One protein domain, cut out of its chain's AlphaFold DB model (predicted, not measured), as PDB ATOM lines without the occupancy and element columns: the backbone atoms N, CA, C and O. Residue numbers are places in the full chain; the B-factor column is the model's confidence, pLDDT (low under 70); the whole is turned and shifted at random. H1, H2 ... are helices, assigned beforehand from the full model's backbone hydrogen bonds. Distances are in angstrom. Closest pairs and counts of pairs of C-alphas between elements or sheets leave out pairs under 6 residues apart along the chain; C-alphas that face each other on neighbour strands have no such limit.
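This is residues 29 to 197 of the 354 residues of an uncharacterized protein of Halobacteriovoraceae bacterium (UniProt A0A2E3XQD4). A compact body of helices bears one long arm: H2 meets H4, H5 and H8 with residues 66 to 74, its other end reaches far from the body, and H1 folds back on that far end as a hairpin. In the body, the end of H2 with H5, H6, H8 and H9 makes a bundle, helices packed together and mostly aligned, with H4 against H2 and H5 at one side and H10 against H8 and H9 at the other. The printed part has 169 residues with ten named helices, H1 to H10 in order, and no named strand: all helix. The whole is loose, with a radius of gyration of the C-alphas of 19.2 A, and elongated, spanning 65 by 40 by 24 A.

H1, residues 30 to 39, and H2, residues 44 to 74, form a hairpin at 29 degrees, touching through residues 47 to 54 alone of H2; the closest C-alphas are those of Leu 37 and Arg 47, 6.5 A apart. H3, residues 77 to 80, is close to H2 but not clearly touching, with C-alphas 73 and 79 closest at 7.8 A. H4, residues 83 to 94, touches residues 66 to 70 alone of H2, closest at C-alphas 70 and 92, 7.6 A. H5, residues 99 to 112, is the hub, touching five helices; it forms a hairpin with H4 at 11 degrees, closest at C-alphas 93 and 102, 5.6 A. H6, residues 116 to 127, forms a hairpin with H5 at 26 degrees, closest at C-alphas 110 and 119, 5.2 A. H7, residues 133 to 137, touches no helix. H8, residues 143 to 161, touches residues 68 to 71 alone of H2 at a steep tilt of 39 degrees, the same way, closest at C-alphas 71 and 152, 6.4 A. H9, residues 167 to 180, forms a hairpin with H8 at 13 degrees, closest at C-alphas 161 and 170, 6.5 A. H10, residues 184 to 192, forms a hairpin with H9 at 9 degrees, closest at C-alphas 178 and 186, 4.7 A. Every O i to N i+4 pair is within hydrogen-bond range in H1, H2, H4, H6, H7, H8 and H9; H5 has 8 of 10, H10 has 3 of 5, and H3 is too short for such a pair.

H1 begins at C-alpha 30, (187.725, 256.667, 198.162). H2 runs 45.0 A to C-alpha 74, (191.110, 224.290, 195.524). H8 is 27.0 A long, H9 20.3 A and H5 19.8 A. H10 ends at C-alpha 192, (210.311, 218.689, 195.265).

The C-alphas farthest apart, those of Asp 41 and Asp 165, are 64.9 A apart. The printed part has no cut, and its links between helices are tight. The mean pLDDT of the printed part is 89.1; residues 77 and 182 are under 70.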
ATOM      1  N   ASP A  29     188.704 254.412 202.484       77.56
ATOM      2  CA  ASP A  29     187.952 254.352 201.232       77.56
ATOM      3  C   ASP A  29     188.254 255.531 200.276       77.56
ATOM      4  O   ASP A  29     189.069 256.419 200.538       77.56
ATOM      5  N   GLN A  30     187.574 255.566 199.123       79.62
ATOM      6  CA  GLN A  30     187.725 256.667 198.162       79.62
ATOM      7  C   GLN A  30     187.381 258.040 198.748       79.62
ATOM      8  O   GLN A  30     187.934 259.050 198.298       79.62
ATOM      9  N   ALA A  31     186.451 258.096 199.703       83.69
ATOM     10  CA  ALA A  31     186.039 259.343 200.322       83.69
ATOM     11  C   ALA A  31     187.140 259.867 201.250       83.69
ATOM     12  O   ALA A  31     187.456 261.057 201.186       83.69
ATOM     13  N   GLY A  32     187.784 258.985 202.018       82.12
ATOM     14  CA  GLY A  32     188.942 259.302 202.853       82.12
ATOM     15  C   GLY A  32     190.117 259.837 202.038       82.12
ATOM     16  O   GLY A  32     190.626 260.920 202.331       82.12
ATOM     17  N   ILE A  33     190.469 259.176 200.930       81.00
ATOM     18  CA  ILE A  33     191.520 259.666 200.019       81.00
ATOM     19  C   ILE A  33     191.141 261.018 199.413       81.00
ATOM     20  O   ILE A  33     191.950 261.943 199.395       81.00
ATOM     21  N   LYS A  34     189.904 261.175 198.926       83.94
ATOM     22  CA  LYS A  34     189.438 262.453 198.369       83.94
ATOM     23  C   LYS A  34     189.547 263.583 199.391       83.94
ATOM     24  O   LYS A  34     189.999 264.667 199.024       83.94
ATOM     25  N   LYS A  35     189.122 263.329 200.630       85.00
ATOM     26  CA  LYS A  35     189.170 264.286 201.737       85.00
ATOM     27  C   LYS A  35     190.612 264.675 202.053       85.00
ATOM     28  O   LYS A  35     190.922 265.858 201.985       85.00
ATOM     29  N   TYR A  36     191.501 263.702 202.241       82.81
ATOM     30  CA  TYR A  36     192.925 263.948 202.487       82.81
ATOM     31  C   TYR A  36     193.574 264.803 201.398       82.81
ATOM     32  O   TYR A  36     194.291 265.760 201.684       82.81
ATOM     33  N   LEU A  37     193.301 264.490 200.129       84.06
ATOM     34  CA  LEU A  37     193.867 265.240 199.015       84.06
ATOM     35  C   LEU A  37     193.336 266.684 198.934       84.06
ATOM     36  O   LEU A  37     194.032 267.549 198.413       84.06
ATOM     37  N   ILE A  38     192.108 266.939 199.404       85.38
ATOM     38  CA  ILE A  38     191.553 268.297 199.539       85.38
ATOM     39  C   ILE A  38     192.230 269.029 200.697       85.38
ATOM     40  O   ILE A  38     192.657 270.160 200.515       85.38
ATOM     41  N   GLU A  39     192.346 268.382 201.856       86.62
ATOM     42  CA  GLU A  39     192.930 268.959 203.076       86.62
ATOM     43  C   GLU A  39     194.421 269.298 202.934       86.62
ATOM     44  O   GLU A  39     194.928 270.137 203.668       86.62
ATOM     45  N   ASN A  40     195.111 268.669 201.979       82.06
ATOM     46  CA  ASN A  40     196.520 268.922 201.664       82.06
ATOM     47  C   ASN A  40     196.714 269.735 200.369       82.06
ATOM     48  O   ASN A  40     197.775 269.651 199.752       82.06
ATOM     49  N   ASP A  41     195.692 270.475 199.925       87.38
ATOM     50  CA  ASP A  41     195.761 271.420 198.799       87.38
ATOM     51  C   ASP A  41     196.293 270.825 197.476       87.38
ATOM     52  O   ASP A  41     196.886 271.511 196.638       87.38
ATOM     53  N   ILE A  42     196.056 269.530 197.231       83.50
ATOM     54  CA  ILE A  42     196.486 268.885 195.985       83.50
ATOM     55  C   ILE A  42     195.633 269.400 194.817       83.50
ATOM     56  O   ILE A  42     194.396 269.439 194.872       83.50
ATOM     57  N   SER A  43     196.285 269.760 193.707       87.81
ATOM     58  CA  SER A  43     195.603 270.326 192.538       87.81
ATOM     59  C   SER A  43     194.510 269.389 191.988       87.81
ATOM     60  O   SER A  43     194.680 268.167 192.009       87.81
ATOM     61  N   PRO A  44     193.381 269.909 191.461       88.12
ATOM     62  CA  PRO A  44     192.279 269.077 190.963       88.12
ATOM     63  C   PRO A  44     192.706 267.998 189.954       88.12
ATOM     64  O   PRO A  44     192.252 266.857 190.037       88.12
ATOM     65  N   MET A  45     193.617 268.337 189.038       87.50
ATOM     66  CA  MET A  45     194.122 267.406 188.024       87.50
ATOM     67  C   MET A  45     194.932 266.263 188.652       87.50
ATOM     68  O   MET A  45     194.711 265.094 188.328       87.50
ATOM     69  N   LYS A  46     195.813 266.582 189.607       84.12
ATOM     70  CA  LYS A  46     196.604 265.582 190.334       84.12
ATOM     71  C   LYS A  46     195.715 264.713 191.226       84.12
ATOM     72  O   LYS A  46     195.897 263.500 191.263       84.12
ATOM     73  N   ARG A  47     194.673 265.288 191.841       85.31
ATOM     74  CA  ARG A  47     193.654 264.533 192.592       85.31
ATOM     75  C   ARG A  47     192.952 263.490 191.738       85.31
ATOM     76  O   ARG A  47     192.863 262.337 192.152       85.31
ATOM     77  N   PHE A  48     192.490 263.874 190.550       87.00
ATOM     78  CA  PHE A  48     191.825 262.946 189.634       87.00
ATOM     79  C   PHE A  48     192.749 261.789 189.226       87.00
ATOM     80  O   PHE A  48     192.329 260.630 189.236       87.00
ATOM     81  N   LYS A  49     194.023 262.089 188.933       85.62
ATOM     82  CA  LYS A  49     195.046 261.086 188.603       85.62
ATOM     83  C   LYS A  49     195.272 260.105 189.761       85.62
ATOM     84  O   LYS A  49     195.138 258.902 189.559       85.62
ATOM     85  N   ILE A  50     195.498 260.599 190.981       84.25
ATOM     86  CA  ILE A  50     195.704 259.759 192.181       84.25
ATOM     87  C   ILE A  50     194.473 258.889 192.472       84.25
ATOM     88  O   ILE A  50     194.597 257.695 192.725       84.25
ATOM     89  N   GLN A  51     193.265 259.449 192.377       84.25
ATOM     90  CA  GLN A  51     192.025 258.683 192.551       84.25
ATOM     91  C   GLN A  51     191.839 257.609 191.472       84.25
ATOM     92  O   GLN A  51     191.262 256.553 191.736       84.25
ATOM     93  N   SER A  52     192.309 257.862 190.249       87.50
ATOM     94  CA  SER A  52     192.349 256.850 189.195       87.50
ATOM     95  C   SER A  52     193.312 255.719 189.544       87.50
ATOM     96  O   SER A  52     192.929 254.560 189.418       87.50
ATOM     97  N   PHE A  53     194.513 256.033 190.035       86.00
ATOM     98  CA  PHE A  53     195.473 255.021 190.484       86.00
ATOM     99  C   PHE A  53     194.912 254.181 191.627       86.00
ATOM    100  O   PHE A  53     194.926 252.960 191.538       86.00
ATOM    101  N   TYR A  54     194.294 254.811 192.627       84.19
ATOM    102  CA  TYR A  54     193.666 254.083 193.731       84.19
ATOM    103  C   TYR A  54     192.552 253.141 193.253       84.19
ATOM    104  O   TYR A  54     192.448 252.009 193.717       84.19
ATOM    105  N   ARG A  55     191.723 253.572 192.292       86.19
ATOM    106  CA  ARG A  55     190.694 252.704 191.693       86.19
ATOM    107  C   ARG A  55     191.291 251.468 191.037       86.19
ATOM    108  O   ARG A  55     190.766 250.379 191.245       86.19
ATOM    109  N   GLN A  56     192.366 251.649 190.276       87.50
ATOM    110  CA  GLN A  56     193.051 250.541 189.619       87.50
ATOM    111  C   GLN A  56     193.725 249.617 190.637       87.50
ATOM    112  O   GLN A  56     193.516 248.412 190.577       87.50
ATOM    113  N   ALA A  57     194.418 250.167 191.637       84.31
ATOM    114  CA  ALA A  57     195.002 249.390 192.728       84.31
ATOM    115  C   ALA A  57     193.948 248.520 193.436       84.31
ATOM    116  O   ALA A  57     194.145 247.323 193.606       84.31
ATOM    117  N   ARG A  58     192.771 249.079 193.756       85.12
ATOM    118  CA  ARG A  58     191.660 248.324 194.366       85.12
ATOM    119  C   ARG A  58     191.065 247.264 193.441       85.12
ATOM    120  O   ARG A  58     190.570 246.258 193.936       85.12
ATOM    121  N   TYR A  59     191.053 247.493 192.131       87.06
ATOM    122  CA  TYR A  59     190.607 246.483 191.171       87.06
ATOM    123  C   TYR A  59     191.578 245.296 191.131       87.06
ATOM    124  O   TYR A  59     191.137 244.156 191.260       87.06
ATOM    125  N   ILE A  60     192.884 245.565 191.048       86.88
ATOM    126  CA  ILE A  60     193.927 244.532 191.080       86.88
ATOM    127  C   ILE A  60     193.944 243.795 192.422       86.88
ATOM    128  O   ILE A  60     194.082 242.576 192.440       86.88
ATOM    129  N   GLU A  61     193.722 244.496 193.533       86.94
ATOM    130  CA  GLU A  61     193.612 243.867 194.852       86.94
ATOM    131  C   GLU A  61     192.422 242.897 194.919       86.94
ATOM    132  O   GLU A  61     192.575 241.786 195.402       86.94
ATOM    133  N   LYS A  62     191.265 243.246 194.341       89.62
ATOM    134  CA  LYS A  62     190.120 242.319 194.247       89.62
ATOM    135  C   LYS A  62     190.407 241.097 193.374       89.62
ATOM    136  O   LYS A  62     189.923 240.005 193.672       89.62
ATOM    137  N   GLU A  63     191.139 241.275 192.275       89.94
ATOM    138  CA  GLU A  63     191.585 240.155 191.437       89.94
ATOM    139  C   GLU A  63     192.529 239.239 192.232       89.94
ATOM    140  O   GLU A  63     192.337 238.023 192.237       89.94
ATOM    141  N   LYS A  64     193.476 239.818 192.982       91.31
ATOM    142  CA  LYS A  64     194.351 239.087 193.906       91.31
ATOM    143  C   LYS A  64     193.536 238.333 194.960       91.31
ATOM    144  O   LYS A  64     193.723 237.131 195.088       91.31
ATOM    145  N   ASP A  65     192.596 238.986 195.640       92.06
ATOM    146  CA  ASP A  65     191.728 238.359 196.648       92.06
ATOM    147  C   ASP A  65     190.948 237.170 196.067       92.06
ATOM    148  O   ASP A  65     190.838 236.126 196.704       92.06
ATOM    149  N   SER A  66     190.470 237.293 194.824       93.56
ATOM    150  CA  SER A  66     189.773 236.208 194.120       93.56
ATOM    151  C   SER A  66     190.699 235.019 193.839       93.56
ATOM    152  O   SER A  66     190.291 233.865 193.968       93.56
ATOM    153  N   ILE A  67     191.962 235.280 193.481       94.75
ATOM    154  CA  ILE A  67     192.988 234.241 193.323       94.75
ATOM    155  C   ILE A  67     193.251 233.565 194.674       94.75
ATOM    156  O   ILE A  67     193.219 232.342 194.746       94.75
ATOM    157  N   ILE A  68     193.443 234.332 195.751       93.88
ATOM    158  CA  ILE A  68     193.670 233.822 197.116       93.88
ATOM    159  C   ILE A  68     192.500 232.948 197.599       93.88
ATOM    160  O   ILE A  68     192.716 231.864 198.152       93.88
ATOM    161  N   GLU A  69     191.262 233.371 197.339       93.25
ATOM    162  CA  GLU A  69     190.058 232.588 197.628       93.25
ATOM    163  C   GLU A  69     190.076 231.249 196.875       93.25
ATOM    164  O   GLU A  69     189.834 230.197 197.470       93.25
ATOM    165  N   LEU A  70     190.402 231.267 195.580       94.25
ATOM    166  CA  LEU A  70     190.449 230.069 194.737       94.25
ATOM    167  C   LEU A  70     191.580 229.106 195.105       94.25
ATOM    168  O   LEU A  70     191.370 227.893 195.014       94.25
ATOM    169  N   LEU A  71     192.734 229.620 195.545       92.94
ATOM    170  CA  LEU A  71     193.826 228.811 196.101       92.94
ATOM    171  C   LEU A  71     193.329 228.070 197.343       92.94
ATOM    172  O   LEU A  71     193.399 226.847 197.404       92.94
ATOM    173  N   THR A  72     192.727 228.797 198.286       88.62
ATOM    174  CA  THR A  72     192.201 228.221 199.535       88.62
ATOM    175  C   THR A  72     191.095 227.199 199.268       88.62
ATOM    176  O   THR A  72     191.019 226.162 199.921       88.62
ATOM    177  N   TYR A  73     190.226 227.473 198.293       87.44
ATOM    178  CA  TYR A  73     189.141 226.573 197.918       87.44
ATOM    179  C   TYR A  73     189.658 225.285 197.263       87.44
ATOM    180  O   TYR A  73     189.155 224.204 197.560       87.44
ATOM    181  N   GLY A  74     190.642 225.395 196.363       81.88
ATOM    182  CA  GLY A  74     191.110 224.290 195.524       81.88
ATOM    183  C   GLY A  74     191.887 223.191 196.258       81.88
ATOM    184  O   GLY A  74     192.045 222.112 195.699       81.88
ATOM    185  N   LEU A  75     192.330 223.430 197.497       75.25
ATOM    186  CA  LEU A  75     193.039 222.435 198.319       75.25
ATOM    187  C   LEU A  75     192.110 221.419 199.007       75.25
ATOM    188  O   LEU A  75     192.563 220.406 199.530       75.25
ATOM    189  N   SER A  76     190.801 221.665 199.010       78.69
ATOM    190  CA  SER A  76     189.815 220.843 199.719       78.69
ATOM    191  C   SER A  76     189.289 219.727 198.801       78.69
ATOM    192  O   SER A  76     188.420 219.969 197.962       78.69
ATOM    193  N   ASP A  77     189.809 218.501 198.937       68.81
ATOM    194  CA  ASP A  77     189.455 217.354 198.071       68.81
ATOM    195  C   ASP A  77     187.959 216.984 198.111       68.81
ATOM    196  O   ASP A  77     187.389 216.503 197.127       68.81
ATOM    197  N   ASP A  78     187.300 217.237 199.237       75.12
ATOM    198  CA  ASP A  78     185.877 216.991 199.463       75.12
ATOM    199  C   ASP A  78     184.966 217.922 198.644       75.12
ATOM    200  O   ASP A  78     183.876 217.505 198.231       75.12
ATOM    201  N   ARG A  79     185.422 219.140 198.321       76.56
ATOM    202  CA  ARG A  79     184.606 220.175 197.653       76.56
ATOM    203  C   ARG A  79     184.306 219.911 196.187       76.56
ATOM    204  O   ARG A  79     183.425 220.526 195.598       76.56
ATOM    205  N   PHE A  80     185.039 219.003 195.558       84.94
ATOM    206  CA  PHE A  80     184.808 218.681 194.152       84.94
ATOM    207  C   PHE A  80     183.916 217.451 193.952       84.94
ATOM    208  O   PHE A  80     183.633 217.076 192.809       84.94
ATOM    209  N   SER A  81     183.429 216.843 195.040       84.12
ATOM    210  CA  SER A  81     182.461 215.742 194.985       84.12
ATOM    211  C   SER A  81     181.074 216.223 194.525       84.12
ATOM    212  O   SER A  81     180.459 215.610 193.644       84.12
ATOM    213  N   ASP A  82     180.623 217.380 195.013       89.25
ATOM    214  CA  ASP A  82     179.331 217.983 194.680       89.25
ATOM    215  C   ASP A  82     179.363 218.703 193.305       89.25
ATOM    216  O   ASP A  82     180.228 219.551 193.050       89.25
ATOM    217  N   PRO A  83     178.451 218.380 192.363       89.69
ATOM    218  CA  PRO A  83     178.287 219.128 191.115       89.69
ATOM    219  C   PRO A  83     178.034 220.634 191.289       89.69
ATOM    220  O   PRO A  83     178.518 221.414 190.465       89.69
ATOM    221  N   PHE A  84     177.308 221.063 192.326       91.56
ATOM    222  CA  PHE A  84     177.002 222.482 192.543       91.56
ATOM    223  C   PHE A  84     178.243 223.270 192.962       91.56
ATOM    224  O   PHE A  84     178.502 224.343 192.421       91.56
ATOM    225  N   GLN A  85     179.064 222.693 193.839       91.19
ATOM    226  CA  GLN A  85     180.353 223.263 194.239       91.19
ATOM    227  C   GLN A  85     181.321 223.378 193.050       91.19
ATOM    228  O   GLN A  85     181.981 224.402 192.873       91.19
ATOM    229  N   ARG A  86     181.340 222.380 192.154       91.31
ATOM    230  CA  ARG A  86     182.102 222.449 190.892       91.31
ATOM    231  C   ARG A  86     181.639 223.584 189.979       91.31
ATOM    232  O   ARG A  86     182.482 224.239 189.364       91.31
ATOM    233  N   LEU A  87     180.329 223.803 189.869       93.25
ATOM    234  CA  LEU A  87     179.775 224.899 189.073       93.25
ATOM    235  C   LEU A  87     180.142 226.259 189.675       93.25
ATOM    236  O   LEU A  87     180.645 227.115 188.953       93.25
ATOM    237  N   GLU A  88     179.984 226.427 190.989       92.88
ATOM    238  CA  GLU A  88     180.378 227.651 191.697       92.88
ATOM    239  C   GLU A  88     181.874 227.951 191.504       92.88
ATOM    240  O   GLU A  88     182.258 229.076 191.179       92.88
ATOM    241  N   TYR A  89     182.735 226.938 191.645       93.81
ATOM    242  CA  TYR A  89     184.173 227.090 191.431       93.81
ATOM    243  C   TYR A  89     184.495 227.493 189.988       93.81
ATOM    244  O   TYR A  89     185.296 228.400 189.761       93.81
ATOM    245  N   LYS A  90     183.826 226.880 189.004       94.94
ATOM    246  CA  LYS A  90     183.961 227.253 187.591       94.94
ATOM    247  C   LYS A  90     183.574 228.716 187.353       94.94
ATOM    248  O   LYS A  90     184.325 229.433 186.696       94.94
ATOM    249  N   GLU A  91     182.456 229.175 187.908       94.94
ATOM    250  CA  GLU A  91     182.023 230.574 187.783       94.94
ATOM    251  C   GLU A  91     183.032 231.550 188.404       94.94
ATOM    252  O   GLU A  91     183.255 232.636 187.867       94.94
ATOM    253  N   LYS A  92     183.675 231.175 189.518       94.81
ATOM    254  CA  LYS A  92     184.756 231.970 190.120       94.81
ATOM    255  C   LYS A  92     185.995 232.019 189.223       94.81
ATOM    256  O   LYS A  92     186.559 233.096 189.045       94.81
ATOM    257  N   ILE A  93     186.377 230.899 188.603       95.38
ATOM    258  CA  ILE A  93     187.483 230.850 187.631       95.38
ATOM    259  C   ILE A  93     187.217 231.778 186.441       95.38
ATOM    260  O   ILE A  93     188.102 232.530 186.030       95.38
ATOM    261  N   GLU A  94     186.005 231.749 185.885       94.31
ATOM    262  CA  GLU A  94     185.638 232.536 184.698       94.31
ATOM    263  C   GLU A  94     185.748 234.054 184.925       94.31
ATOM    264  O   GLU A  94     185.939 234.800 183.964       94.31
ATOM    265  N   ARG A  95     185.695 234.508 186.185       92.81
ATOM    266  CA  ARG A  95     185.846 235.921 186.569       92.81
ATOM    267  C   ARG A  95     187.292 236.405 186.629       92.81
ATOM    268  O   ARG A  95     187.499 237.617 186.634       92.81
ATOM    269  N   ILE A  96     188.278 235.510 186.687       91.88
ATOM    270  CA  ILE A  96     189.689 235.914 186.639       91.88
ATOM    271  C   ILE A  96     189.989 236.502 185.253       91.88
ATOM    272  O   ILE A  96     189.413 236.069 184.257       91.88
ATOM    273  N   GLY A  97     190.867 237.500 185.142       86.75
ATOM    274  CA  GLY A  97     191.265 238.014 183.828       86.75
ATOM    275  C   GLY A  97     192.135 237.004 183.081       86.75
ATOM    276  O   GLY A  97     191.838 236.622 181.948       86.75
ATOM    277  N   GLU A  98     193.162 236.514 183.771       91.31
ATOM    278  CA  GLU A  98     194.317 235.866 183.155       91.31
ATOM    279  C   GLU A  98     194.183 234.360 182.921       91.31
ATOM    280  O   GLU A  98     193.879 233.579 183.827       91.31
ATOM    281  N   ASP A  99     194.543 233.937 181.707       92.69
ATOM    282  CA  ASP A  99     194.457 232.543 181.269       92.69
ATOM    283  C   ASP A  99     195.370 231.597 182.053       92.69
ATOM    284  O   ASP A  99     195.016 230.436 182.241       92.69
ATOM    285  N   PHE A 100     196.525 232.061 182.541       94.31
ATOM    286  CA  PHE A 100     197.400 231.233 183.379       94.31
ATOM    287  C   PHE A 100     196.661 230.754 184.634       94.31
ATOM    288  O   PHE A 100     196.563 229.551 184.868       94.31
ATOM    289  N   TRP A 101     196.081 231.686 185.398       95.19
ATOM    290  CA  TRP A 101     195.334 231.368 186.613       95.19
ATOM    291  C   TRP A 101     194.100 230.531 186.294       95.19
ATOM    292  O   TRP A 101     193.852 229.531 186.966       95.19
ATOM    293  N   LYS A 102     193.372 230.861 185.218       96.12
ATOM    294  CA  LYS A 102     192.235 230.047 184.770       96.12
ATOM    295  C   LYS A 102     192.625 228.611 184.484       96.12
ATOM    296  O   LYS A 102     191.951 227.694 184.950       96.12
ATOM    297  N   ASN A 103     193.699 228.412 183.723       96.81
ATOM    298  CA  ASN A 103     194.168 227.085 183.357       96.81
ATOM    299  C   ASN A 103     194.647 226.316 184.591       96.81
ATOM    300  O   ASN A 103     194.307 225.144 184.727       96.81
ATOM    301  N   LEU A 104     195.366 226.983 185.501       96.12
ATOM    302  CA  LEU A 104     195.844 226.405 186.756       96.12
ATOM    303  C   LEU A 104     194.671 225.916 187.613       96.12
ATOM    304  O   LEU A 104     194.609 224.741 187.953       96.12
ATOM    305  N   PHE A 105     193.689 226.772 187.902       96.56
ATOM    306  CA  PHE A 105     192.521 226.385 188.702       96.56
ATOM    307  C   PHE A 105     191.636 225.351 188.000       96.56
ATOM    308  O   PHE A 105     191.077 224.460 188.643       96.56
ATOM    309  N   SER A 106     191.550 225.400 186.671       96.44
ATOM    310  CA  SER A 106     190.791 224.420 185.888       96.44
ATOM    311  C   SER A 106     191.362 223.002 185.973       96.44
ATOM    312  O   SER A 106     190.623 222.055 185.701       96.44
ATOM    313  N   LEU A 107     192.626 222.819 186.386       95.62
ATOM    314  CA  LEU A 107     193.191 221.485 186.615       95.62
ATOM    315  C   LEU A 107     192.374 220.712 187.659       95.62
ATOM    316  O   LEU A 107     192.060 219.546 187.425       95.62
ATOM    317  N   ASN A 108     191.931 221.363 188.742       94.19
ATOM    318  CA  ASN A 108     191.072 220.731 189.752       94.19
ATOM    319  C   ASN A 108     189.772 220.201 189.150       94.19
ATOM    320  O   ASN A 108     189.387 219.056 189.385       94.19
ATOM    321  N   LEU A 109     189.113 221.007 188.316       94.12
ATOM    322  CA  LEU A 109     187.868 220.613 187.658       94.12
ATOM    323  C   LEU A 109     188.087 219.476 186.655       94.12
ATOM    324  O   LEU A 109     187.274 218.549 186.582       94.12
ATOM    325  N   ALA A 110     189.185 219.514 185.899       94.69
ATOM    326  CA  ALA A 110     189.538 218.457 184.960       94.69
ATOM    327  C   ALA A 110     189.807 217.130 185.682       94.69
ATOM    328  O   ALA A 110     189.283 216.088 185.278       94.69
ATOM    329  N   MET A 111     190.537 217.173 186.798       92.69
ATOM    330  CA  MET A 111     190.788 216.008 187.647       92.69
ATOM    331  C   MET A 111     189.505 215.474 188.289       92.69
ATOM    332  O   MET A 111     189.254 214.268 188.237       92.69
ATOM    333  N   ALA A 112     188.667 216.343 188.857       91.44
ATOM    334  CA  ALA A 112     187.414 215.961 189.511       91.44
ATOM    335  C   ALA A 112     186.400 215.340 188.540       91.44
ATOM    336  O   ALA A 112     185.691 214.395 188.882       91.44
ATOM    337  N   SER A 113     186.355 215.842 187.305       91.25
ATOM    338  CA  SER A 113     185.517 215.293 186.232       91.25
ATOM    339  C   SER A 113     186.121 214.072 185.533       91.25
ATOM    340  O   SER A 113     185.463 213.493 184.672       91.25
ATOM    341  N   LYS A 114     187.350 213.668 185.896       92.31
ATOM    342  CA  LYS A 114     188.117 212.594 185.238       92.31
ATOM    343  C   LYS A 114     188.255 212.810 183.721       92.31
ATOM    344  O   LYS A 114     188.268 211.862 182.938       92.31
ATOM    345  N   ASN A 115     188.346 214.069 183.288       94.12
ATOM    346  CA  ASN A 115     188.453 214.437 181.879       94.12
ATOM    347  C   ASN A 115     189.928 214.556 181.466       94.12
ATOM    348  O   ASN A 115     190.500 215.647 181.437       94.12
ATOM    349  N   HIS A 116     190.549 213.417 181.146       93.56
ATOM    350  CA  HIS A 116     191.969 213.354 180.773       93.56
ATOM    351  C   HIS A 116     192.348 214.210 179.546       93.56
ATOM    352  O   HIS A 116     193.389 214.873 179.605       93.56
ATOM    353  N   PRO A 117     191.550 214.271 178.455       94.69
ATOM    354  CA  PRO A 117     191.850 215.166 177.336       94.69
ATOM    355  C   PRO A 117     191.903 216.641 177.747       94.69
ATOM    356  O   PRO A 117     192.820 217.360 177.347       94.69
ATOM    357  N   TRP A 118     190.960 217.086 178.585       96.38
ATOM    358  CA  TRP A 118     190.958 218.456 179.093       96.38
ATOM    359  C   TRP A 118     192.161 218.720 180.002       96.38
ATOM    360  O   TRP A 118     192.863 219.709 179.800       96.38
ATOM    361  N   LEU A 119     192.456 217.801 180.925       95.62
ATOM    362  CA  LEU A 119     193.623 217.880 181.804       95.62
ATOM    363  C   LEU A 119     194.926 218.024 181.002       95.62
ATOM    364  O   LEU A 119     195.721 218.927 181.251       95.62
ATOM    365  N   THR A 120     195.100 217.189 179.975       93.69
ATOM    366  CA  THR A 120     196.272 217.217 179.086       93.69
ATOM    367  C   THR A 120     196.404 218.557 178.364       93.69
ATOM    368  O   THR A 120     197.502 219.110 178.269       93.69
ATOM    369  N   GLN A 121     195.291 219.109 177.875       94.56
ATOM    370  CA  GLN A 121     195.289 220.410 177.208       94.56
ATOM    371  C   GLN A 121     195.664 221.547 178.168       94.56
ATOM    372  O   GLN A 121     196.411 222.445 177.782       94.56
ATOM    373  N   LEU A 122     195.187 221.508 179.415       96.19
ATOM    374  CA  LEU A 122     195.521 222.504 180.437       96.19
ATOM    375  C   LEU A 122     197.007 222.463 180.812       96.19
ATOM    376  O   LEU A 122     197.653 223.509 180.820       96.19
ATOM    377  N   ILE A 123     197.566 221.268 181.042       95.25
ATOM    378  CA  ILE A 123     199.004 221.073 181.307       95.25
ATOM    379  C   ILE A 123     199.833 221.653 180.161       95.25
ATOM    380  O   ILE A 123     200.784 222.400 180.391       95.25
ATOM    381  N   LYS A 124     199.439 221.360 178.917       92.75
ATOM    382  CA  LYS A 124     200.100 221.894 177.724       92.75
ATOM    383  C   LYS A 124     200.045 223.422 177.673       92.75
ATOM    384  O   LYS A 124     201.078 224.051 177.454       92.75
ATOM    385  N   ASN A 125     198.875 224.019 177.899       93.44
ATOM    386  CA  ASN A 125     198.715 225.476 177.909       93.44
ATOM    387  C   ASN A 125     199.615 226.127 178.969       93.44
ATOM    388  O   ASN A 125     200.313 227.097 178.675       93.44
ATOM    389  N   LEU A 126     199.650 225.565 180.181       94.31
ATOM    390  CA  LEU A 126     200.497 226.054 181.268       94.31
ATOM    391  C   LEU A 126     201.988 225.907 180.938       94.31
ATOM    392  O   LEU A 126     202.746 226.859 181.120       94.31
ATOM    393  N   GLY A 127     202.400 224.770 180.367       91.69
ATOM    394  CA  GLY A 127     203.774 224.527 179.917       91.69
ATOM    395  C   GLY A 127     204.236 225.452 178.782       91.69
ATOM    396  O   GLY A 127     205.437 225.633 178.577       91.69
ATOM    397  N   GLN A 128     203.297 226.084 178.075       90.94
ATOM    398  CA  GLN A 128     203.561 227.077 177.035       90.94
ATOM    399  C   GLN A 128     203.518 228.521 177.555       90.94
ATOM    400  O   GLN A 128     203.679 229.445 176.766       90.94
ATOM    401  N   THR A 129     203.335 228.767 178.853       92.12
ATOM    402  CA  THR A 129     203.286 230.135 179.402       92.12
ATOM    403  C   THR A 129     204.594 230.893 179.145       92.12
ATOM    404  O   THR A 129     205.691 230.331 179.228       92.12
ATOM    405  N   SER A 130     204.476 232.186 178.816       91.06
ATOM    406  CA  SER A 130     205.632 233.068 178.608       91.06
ATOM    407  C   SER A 130     206.431 233.204 179.907       91.06
ATOM    408  O   SER A 130     205.814 233.402 180.956       91.06
ATOM    409  N   PRO A 131     207.778 233.210 179.861       88.94
ATOM    410  CA  PRO A 131     208.588 233.489 181.047       88.94
ATOM    411  C   PRO A 131     208.337 234.889 181.627       88.94
ATOM    412  O   PRO A 131     208.710 235.145 182.767       88.94
ATOM    413  N   TYR A 132     207.698 235.779 180.860       90.94
ATOM    414  CA  TYR A 132     207.394 237.146 181.271       90.94
ATOM    415  C   TYR A 132     206.019 237.314 181.939       90.94
ATOM    416  O   TYR A 132     205.629 238.432 182.278       90.94
ATOM    417  N   PHE A 133     205.251 236.231 182.117       92.56
ATOM    418  CA  PHE A 133     203.865 236.317 182.586       92.56
ATOM    419  C   PHE A 133     203.742 237.025 183.945       92.56
ATOM    420  O   PHE A 133     203.000 237.998 184.048       92.56
ATOM    421  N   PHE A 134     204.500 236.615 184.968       88.19
ATOM    422  CA  PHE A 134     204.423 237.263 186.286       88.19
ATOM    423  C   PHE A 134     204.961 238.694 186.303       88.19
ATOM    424  O   PHE A 134     204.522 239.503 187.113       88.19
ATOM    425  N   GLU A 135     205.850 239.053 185.384       88.00
ATOM    426  CA  GLU A 135     206.357 240.423 185.301       88.00
ATOM    427  C   GLU A 135     205.303 241.380 184.748       88.00
ATOM    428  O   GLU A 135     205.251 242.535 185.162       88.00
ATOM    429  N   VAL A 136     204.426 240.912 183.858       90.75
ATOM    430  CA  VAL A 136     203.404 241.753 183.212       90.75
ATOM    431  C   VAL A 136     202.036 241.641 183.888       90.75
ATOM    432  O   VAL A 136     201.333 242.640 184.028       90.75
ATOM    433  N   TYR A 137     201.651 240.439 184.307       90.00
ATOM    434  CA  TYR A 137     200.313 240.118 184.810       90.00
ATOM    435  C   TYR A 137     200.313 239.493 186.208       90.00
ATOM    436  O   TYR A 137     199.243 239.249 186.763       90.00
ATOM    437  N   GLY A 138     201.483 239.244 186.801       82.12
ATOM    438  CA  GLY A 138     201.585 238.691 188.148       82.12
ATOM    439  C   GLY A 138     201.039 239.666 189.192       82.12
ATOM    440  O   GLY A 138     201.526 240.799 189.281       82.12
ATOM    441  N   PRO A 139     200.060 239.254 190.018       81.88
ATOM    442  CA  PRO A 139     199.677 240.035 191.183       81.88
ATOM    443  C   PRO A 139     200.874 240.217 192.121       81.88
ATOM    444  O   PRO A 139     201.728 239.337 192.257       81.88
ATOM    445  N   SER A 140     200.932 241.361 192.802       81.31
ATOM    446  CA  SER A 140     201.935 241.586 193.843       81.31
ATOM    447  C   SER A 140     201.513 240.866 195.120       81.31
ATOM    448  O   SER A 140     200.712 241.377 195.897       81.31
ATOM    449  N   PHE A 141     202.050 239.667 195.323       82.62
ATOM    450  CA  PHE A 141     201.842 238.883 196.537       82.62
ATOM    451  C   PHE A 141     202.846 239.277 197.628       82.62
ATOM    452  O   PHE A 141     204.039 239.458 197.355       82.62
ATOM    453  N   SER A 142     202.385 239.359 198.874       83.56
ATOM    454  CA  SER A 142     203.225 239.364 200.074       83.56
ATOM    455  C   SER A 142     204.008 238.053 200.207       83.56
ATOM    456  O   SER A 142     203.769 237.088 199.489       83.56
ATOM    457  N   GLU A 143     204.970 237.998 201.128       83.56
ATOM    458  CA  GLU A 143     205.779 236.788 201.326       83.56
ATOM    459  C   GLU A 143     204.934 235.561 201.697       83.56
ATOM    460  O   GLU A 143     205.121 234.493 201.124       83.56
ATOM    461  N   ASN A 144     203.956 235.722 202.593       88.38
ATOM    462  CA  ASN A 144     203.070 234.626 202.988       88.38
ATOM    463  C   ASN A 144     202.155 234.191 201.836       88.38
ATOM    464  O   ASN A 144     201.963 232.998 201.621       88.38
ATOM    465  N   GLU A 145     201.625 235.145 201.066       89.12
ATOM    466  CA  GLU A 145     200.799 234.835 199.894       89.12
ATOM    467  C   GLU A 145     201.614 234.123 198.805       89.12
ATOM    468  O   GLU A 145     201.108 233.189 198.194       89.12
ATOM    469  N   ARG A 146     202.886 234.495 198.586       88.00
ATOM    470  CA  ARG A 146     203.772 233.785 197.646       88.00
ATOM    471  C   ARG A 146     204.007 232.338 198.061       88.00
ATOM    472  O   ARG A 146     203.916 231.463 197.207       88.00
ATOM    473  N   LYS A 147     204.260 232.089 199.350       89.81
ATOM    474  CA  LYS A 147     204.396 230.727 199.891       89.81
ATOM    475  C   LYS A 147     203.118 229.923 199.683       89.81
ATOM    476  O   LYS A 147     203.180 228.826 199.154       89.81
ATOM    477  N   MET A 148     201.957 230.514 199.962       91.12
ATOM    478  CA  MET A 148     200.669 229.859 199.719       91.12
ATOM    479  C   MET A 148     200.430 229.551 198.229       91.12
ATOM    480  O   MET A 148     199.947 228.473 197.897       91.12
ATOM    481  N   VAL A 149     200.782 230.467 197.318       92.31
ATOM    482  CA  VAL A 149     200.724 230.223 195.865       92.31
ATOM    483  C   VAL A 149     201.641 229.064 195.472       92.31
ATOM    484  O   VAL A 149     201.216 228.187 194.722       92.31
ATOM    485  N   ARG A 150     202.885 229.056 195.963       91.88
ATOM    486  CA  ARG A 150     203.858 227.981 195.727       91.88
ATOM    487  C   ARG A 150     203.321 226.640 196.223       91.88
ATOM    488  O   ARG A 150     203.281 225.705 195.432       91.88
ATOM    489  N   ASP A 151     202.890 226.569 197.480       92.69
ATOM    490  CA  ASP A 151     202.404 225.338 198.120       92.69
ATOM    491  C   ASP A 151     201.196 224.777 197.373       92.69
ATOM    492  O   ASP A 151     201.148 223.592 197.058       92.69
ATOM    493  N   TYR A 152     200.268 225.655 196.987       94.38
ATOM    494  CA  TYR A 152     199.131 225.272 196.163       94.38
ATOM    495  C   TYR A 152     199.555 224.691 194.812       94.38
ATOM    496  O   TYR A 152     199.024 223.671 194.382       94.38
ATOM    497  N   ILE A 153     200.481 225.350 194.109       94.69
ATOM    498  CA  ILE A 153     200.961 224.874 192.807       94.69
ATOM    499  C   ILE A 153     201.649 223.518 192.960       94.69
ATOM    500  O   ILE A 153     201.424 222.642 192.128       94.69
ATOM    501  N   LEU A 154     202.478 223.358 193.993       93.56
ATOM    502  CA  LEU A 154     203.182 222.118 194.284       93.56
ATOM    503  C   LEU A 154     202.184 220.974 194.492       93.56
ATOM    504  O   LEU A 154     202.182 220.029 193.705       93.56
ATOM    505  N   GLU A 155     201.268 221.123 195.451       93.81
ATOM    506  CA  GLU A 155     200.246 220.116 195.762       93.81
ATOM    507  C   GLU A 155     199.365 219.810 194.542       93.81
ATOM    508  O   GLU A 155     199.039 218.658 194.249       93.81
ATOM    509  N   LEU A 156     198.991 220.839 193.779       94.19
ATOM    510  CA  LEU A 156     198.197 220.657 192.572       94.19
ATOM    511  C   LEU A 156     198.941 219.821 191.528       94.19
ATOM    512  O   LEU A 156     198.340 218.934 190.925       94.19
ATOM    513  N   ILE A 157     200.226 220.089 191.289       94.75
ATOM    514  CA  ILE A 157     201.011 219.328 190.312       94.75
ATOM    515  C   ILE A 157     201.235 217.888 190.795       94.75
ATOM    516  O   ILE A 157     201.160 216.979 189.968       94.75
ATOM    517  N   GLU A 158     201.427 217.653 192.095       93.62
ATOM    518  CA  GLU A 158     201.476 216.299 192.672       93.62
ATOM    519  C   GLU A 158     200.174 215.533 192.414       93.62
ATOM    520  O   GLU A 158     200.195 214.442 191.844       93.62
ATOM    521  N   LYS A 159     199.018 216.147 192.693       92.31
ATOM    522  CA  LYS A 159     197.706 215.544 192.396       92.31
ATOM    523  C   LYS A 159     197.523 215.242 190.912       92.31
ATOM    524  O   LYS A 159     196.886 214.249 190.554       92.31
ATOM    525  N   VAL A 160     198.041 216.103 190.036       93.06
ATOM    526  CA  VAL A 160     198.007 215.861 188.591       93.06
ATOM    527  C   VAL A 160     198.908 214.680 188.231       93.06
ATOM    528  O   VAL A 160     198.456 213.824 187.469       93.06
ATOM    529  N   LYS A 161     200.126 214.607 188.783       92.88
ATOM    530  CA  LYS A 161     201.082 213.502 188.592       92.88
ATOM    531  C   LYS A 161     200.449 212.157 188.949       92.88
ATOM    532  O   LYS A 161     200.519 211.234 188.150       92.88
ATOM    533  N   ASP A 162     199.721 212.080 190.057       90.38
ATOM    534  CA  ASP A 162     199.030 210.853 190.488       90.38
ATOM    535  C   ASP A 162     197.880 210.422 189.557       90.38
ATOM    536  O   ASP A 162     197.354 209.312 189.661       90.38
ATOM    537  N   ARG A 163     197.447 211.303 188.647       89.00
ATOM    538  CA  ARG A 163     196.325 211.077 187.720       89.00
ATOM    539  C   ARG A 163     196.744 211.029 186.254       89.00
ATOM    540  O   ARG A 163     195.873 210.927 185.381       89.00
ATOM    541  N   THR A 164     198.039 211.128 185.962       88.44
ATOM    542  CA  THR A 164     198.563 211.063 184.600       88.44
ATOM    543  C   THR A 164     199.880 210.305 184.543       88.44
ATOM    544  O   THR A 164     200.810 210.600 185.278       88.44
ATOM    545  N   ASP A 165     199.993 209.394 183.580       87.19
ATOM    546  CA  ASP A 165     201.244 208.669 183.323       87.19
ATOM    547  C   ASP A 165     202.273 209.516 182.535       87.19
ATOM    548  O   ASP A 165     203.342 209.035 182.166       87.19
ATOM    549  N   ASP A 166     201.960 210.783 182.223       89.00
ATOM    550  CA  ASP A 166     202.826 211.677 181.445       89.00
ATOM    551  C   ASP A 166     203.827 212.419 182.348       89.00
ATOM    552  O   ASP A 166     203.822 213.650 182.458       89.00
ATOM    553  N   GLU A 167     204.704 211.652 183.001       90.69
ATOM    554  CA  GLU A 167     205.740 212.163 183.914       90.69
ATOM    555  C   GLU A 167     206.578 213.275 183.272       90.69
ATOM    556  O   GLU A 167     206.940 214.262 183.914       90.69
ATOM    557  N   LEU A 168     206.845 213.151 181.971       90.50
ATOM    558  CA  LEU A 168     207.645 214.103 181.220       90.50
ATOM    559  C   LEU A 168     206.948 215.464 181.090       90.50
ATOM    560  O   LEU A 168     207.584 216.491 181.345       90.50
ATOM    561  N   ARG A 169     205.650 215.515 180.746       91.50
ATOM    562  CA  ARG A 169     204.906 216.792 180.720       91.50
ATOM    563  C   ARG A 169     204.830 217.421 182.102       91.50
ATOM    564  O   ARG A 169     204.931 218.642 182.201       91.50
ATOM    565  N   ILE A 170     204.687 216.614 183.147       93.00
ATOM    566  CA  ILE A 170     204.666 217.096 184.531       93.00
ATOM    567  C   ILE A 170     206.007 217.711 184.918       93.00
ATOM    568  O   ILE A 170     206.041 218.841 185.403       93.00
ATOM    569  N   LYS A 171     207.116 217.042 184.601       93.06
ATOM    570  CA  LYS A 171     208.467 217.554 184.848       93.06
ATOM    571  C   LYS A 171     208.742 218.852 184.072       93.06
ATOM    572  O   LYS A 171     209.367 219.775 184.597       93.06
ATOM    573  N   VAL A 172     208.238 218.969 182.837       92.38
ATOM    574  CA  VAL A 172     208.285 220.219 182.049       92.38
ATOM    575  C   VAL A 172     207.448 221.319 182.703       92.38
ATOM    576  O   VAL A 172     207.936 222.441 182.848       92.38
ATOM    577  N   LEU A 173     206.212 221.016 183.109       93.94
ATOM    578  CA  LEU A 173     205.306 221.964 183.759       93.94
ATOM    579  C   LEU A 173     205.906 222.503 185.061       93.94
ATOM    580  O   LEU A 173     205.998 223.718 185.220       93.94
ATOM    581  N   ALA A 174     206.367 221.620 185.946       94.06
ATOM    582  CA  ALA A 174     206.993 221.978 187.216       94.06
ATOM    583  C   ALA A 174     208.158 222.952 187.005       94.06
ATOM    584  O   ALA A 174     208.200 224.034 187.592       94.06
ATOM    585  N   ARG A 175     209.058 222.628 186.068       93.00
ATOM    586  CA  ARG A 175     210.197 223.491 185.741       93.00
ATOM    587  C   ARG A 175     209.782 224.809 185.084       93.00
ATOM    588  O   ARG A 175     210.416 225.835 185.308       93.00
ATOM    589  N   LYS A 176     208.737 224.813 184.259       91.62
ATOM    590  CA  LYS A 176     208.204 226.040 183.653       91.62
ATOM    591  C   LYS A 176     207.627 226.976 184.701       91.62
ATOM    592  O   LYS A 176     207.927 228.166 184.669       91.62
ATOM    593  N   VAL A 177     206.844 226.448 185.635       91.06
ATOM    594  CA  VAL A 177     206.243 227.250 186.702       91.06
ATOM    595  C   VAL A 177     207.308 227.761 187.671       91.06
ATOM    596  O   VAL A 177     207.264 228.936 188.037       91.06
ATOM    597  N   SER A 178     208.332 226.958 187.983       90.31
ATOM    598  CA  SER A 178     209.466 227.407 188.806       90.31
ATOM    599  C   SER A 178     210.197 228.611 188.188       90.31
ATOM    600  O   SER A 178     210.662 229.504 188.894       90.31
ATOM    601  N   GLN A 179     210.260 228.682 186.853       87.38
ATOM    602  CA  GLN A 179     210.885 229.789 186.121       87.38
ATOM    603  C   GLN A 179     210.048 231.080 186.107       87.38
ATOM    604  O   GLN A 179     210.618 232.149 185.879       87.38
ATOM    605  N   LEU A 180     208.734 231.020 186.361       83.50
ATOM    606  CA  LEU A 180     207.865 232.208 186.377       83.50
ATOM    607  C   LEU A 180     208.136 233.101 187.593       83.50
ATOM    608  O   LEU A 180     208.134 234.324 187.475       83.50
ATOM    609  N   GLY A 181     208.377 232.495 188.759       71.25
ATOM    610  CA  GLY A 181     208.492 233.200 190.037       71.25
ATOM    611  C   GLY A 181     209.794 233.961 190.272       71.25
ATOM    612  O   GLY A 181     209.809 234.818 191.150       71.25
ATOM    613  N   LYS A 182     210.878 233.649 189.537       69.88
ATOM    614  CA  LYS A 182     212.253 234.195 189.701       69.88
ATOM    615  C   LYS A 182     212.691 234.413 191.166       69.88
ATOM    616  O   LYS A 182     213.458 235.327 191.464       69.88
ATOM    617  N   THR A 183     212.189 233.588 192.075       72.62
ATOM    618  CA  THR A 183     212.396 233.650 193.526       72.62
ATOM    619  C   THR A 183     212.772 232.261 194.012       72.62
ATOM    620  O   THR A 183     212.415 231.269 193.375       72.62
ATOM    621  N   GLU A 184     213.491 232.198 195.132       76.88
ATOM    622  CA  GLU A 184     213.870 230.930 195.767       76.88
ATOM    623  C   GLU A 184     212.628 230.090 196.103       76.88
ATOM    624  O   GLU A 184     212.616 228.906 195.788       76.88
ATOM    625  N   ASP A 185     211.541 230.729 196.566       77.62
ATOM    626  CA  ASP A 185     210.254 230.069 196.838       77.62
ATOM    627  C   ASP A 185     209.773 229.221 195.641       77.62
ATOM    628  O   ASP A 185     209.366 228.077 195.788       77.62
ATOM    629  N   PHE A 186     209.832 229.755 194.418       83.81
ATOM    630  CA  PHE A 186     209.364 229.020 193.238       83.81
ATOM    631  C   PHE A 186     210.357 227.967 192.750       83.81
ATOM    632  O   PHE A 186     209.948 227.048 192.042       83.81
ATOM    633  N   GLN A 187     211.639 228.075 193.105       86.81
ATOM    634  CA  GLN A 187     212.634 227.062 192.764       86.81
ATOM    635  C   GLN A 187     212.378 225.752 193.527       86.81
ATOM    636  O   GLN A 187     212.560 224.695 192.928       86.81
ATOM    637  N   GLU A 188     211.834 225.816 194.747       89.00
ATOM    638  CA  GLU A 188     211.434 224.636 195.537       89.00
ATOM    639  C   GLU A 188     210.464 223.720 194.770       89.00
ATOM    640  O   GLU A 188     210.597 222.503 194.826       89.00
ATOM    641  N   ILE A 189     209.561 224.280 193.949       91.06
ATOM    642  CA  ILE A 189     208.638 223.495 193.104       91.06
ATOM    643  C   ILE A 189     209.407 222.543 192.182       91.06
ATOM    644  O   ILE A 189     208.999 221.406 191.959       91.06
ATOM    645  N   ALA A 190     210.522 223.008 191.613       90.69
ATOM    646  CA  ALA A 190     211.336 222.187 190.731       90.69
ATOM    647  C   ALA A 190     212.227 221.193 191.484       90.69
ATOM    648  O   ALA A 190     212.725 220.257 190.860       90.69
ATOM    649  N   ASP A 191     212.468 221.408 192.772       91.06
ATOM    650  CA  ASP A 191     213.290 220.527 193.594       91.06
ATOM    651  C   ASP A 191     212.434 219.375 194.150       91.06
ATOM    652  O   ASP A 191     212.789 218.214 193.957       91.06
ATOM    653  N   GLU A 192     211.255 219.676 194.706       92.44
ATOM    654  CA  GLU A 192     210.311 218.689 195.265       92.44
ATOM    655  C   GLU A 192     209.722 217.750 194.196       92.44
ATOM    656  O   GLU A 192     209.540 216.554 194.417       92.44
ATOM    657  N   LEU A 193     209.478 218.259 192.982       92.00
ATOM    658  CA  LEU A 193     208.904 217.469 191.882       92.00
ATOM    659  C   LEU A 193     209.948 216.754 191.010       92.00
ATOM    660  O   LEU A 193     209.607 216.293 189.917       92.00
ATOM    661  N   ASP A 194     211.212 216.695 191.444       90.75
ATOM    662  CA  ASP A 194     212.350 216.194 190.654       90.75
ATOM    663  C   ASP A 194     212.383 216.796 189.234       90.75
ATOM    664  O   ASP A 194     212.582 216.128 188.218       90.75
ATOM    665  N   ALA A 195     212.167 218.108 189.128       91.94
ATOM    666  CA  ALA A 195     212.173 218.835 187.860       91.94
ATOM    667  C   ALA A 195     213.551 219.401 187.497       91.94
ATOM    668  O   ALA A 195     213.664 220.335 186.693       91.94
ATOM    669  N   GLN A 196     214.609 218.812 188.059       89.56
ATOM    670  CA  GLN A 196     215.986 219.077 187.670       89.56
ATOM    671  C   GLN A 196     216.351 218.254 186.433       89.56
ATOM    672  O   GLN A 196     215.966 217.097 186.278       89.56
ATOM    673  N   TRP A 197     217.088 218.889 185.524       92.19
ATOM    674  CA  TRP A 197     217.400 218.338 184.210       92.19
ATOM    675  C   TRP A 197     218.905 218.288 184.000       92.19
ATOM    676  O   TRP A 197     219.571 219.331 183.979       92.19
TER     677      TRP A 197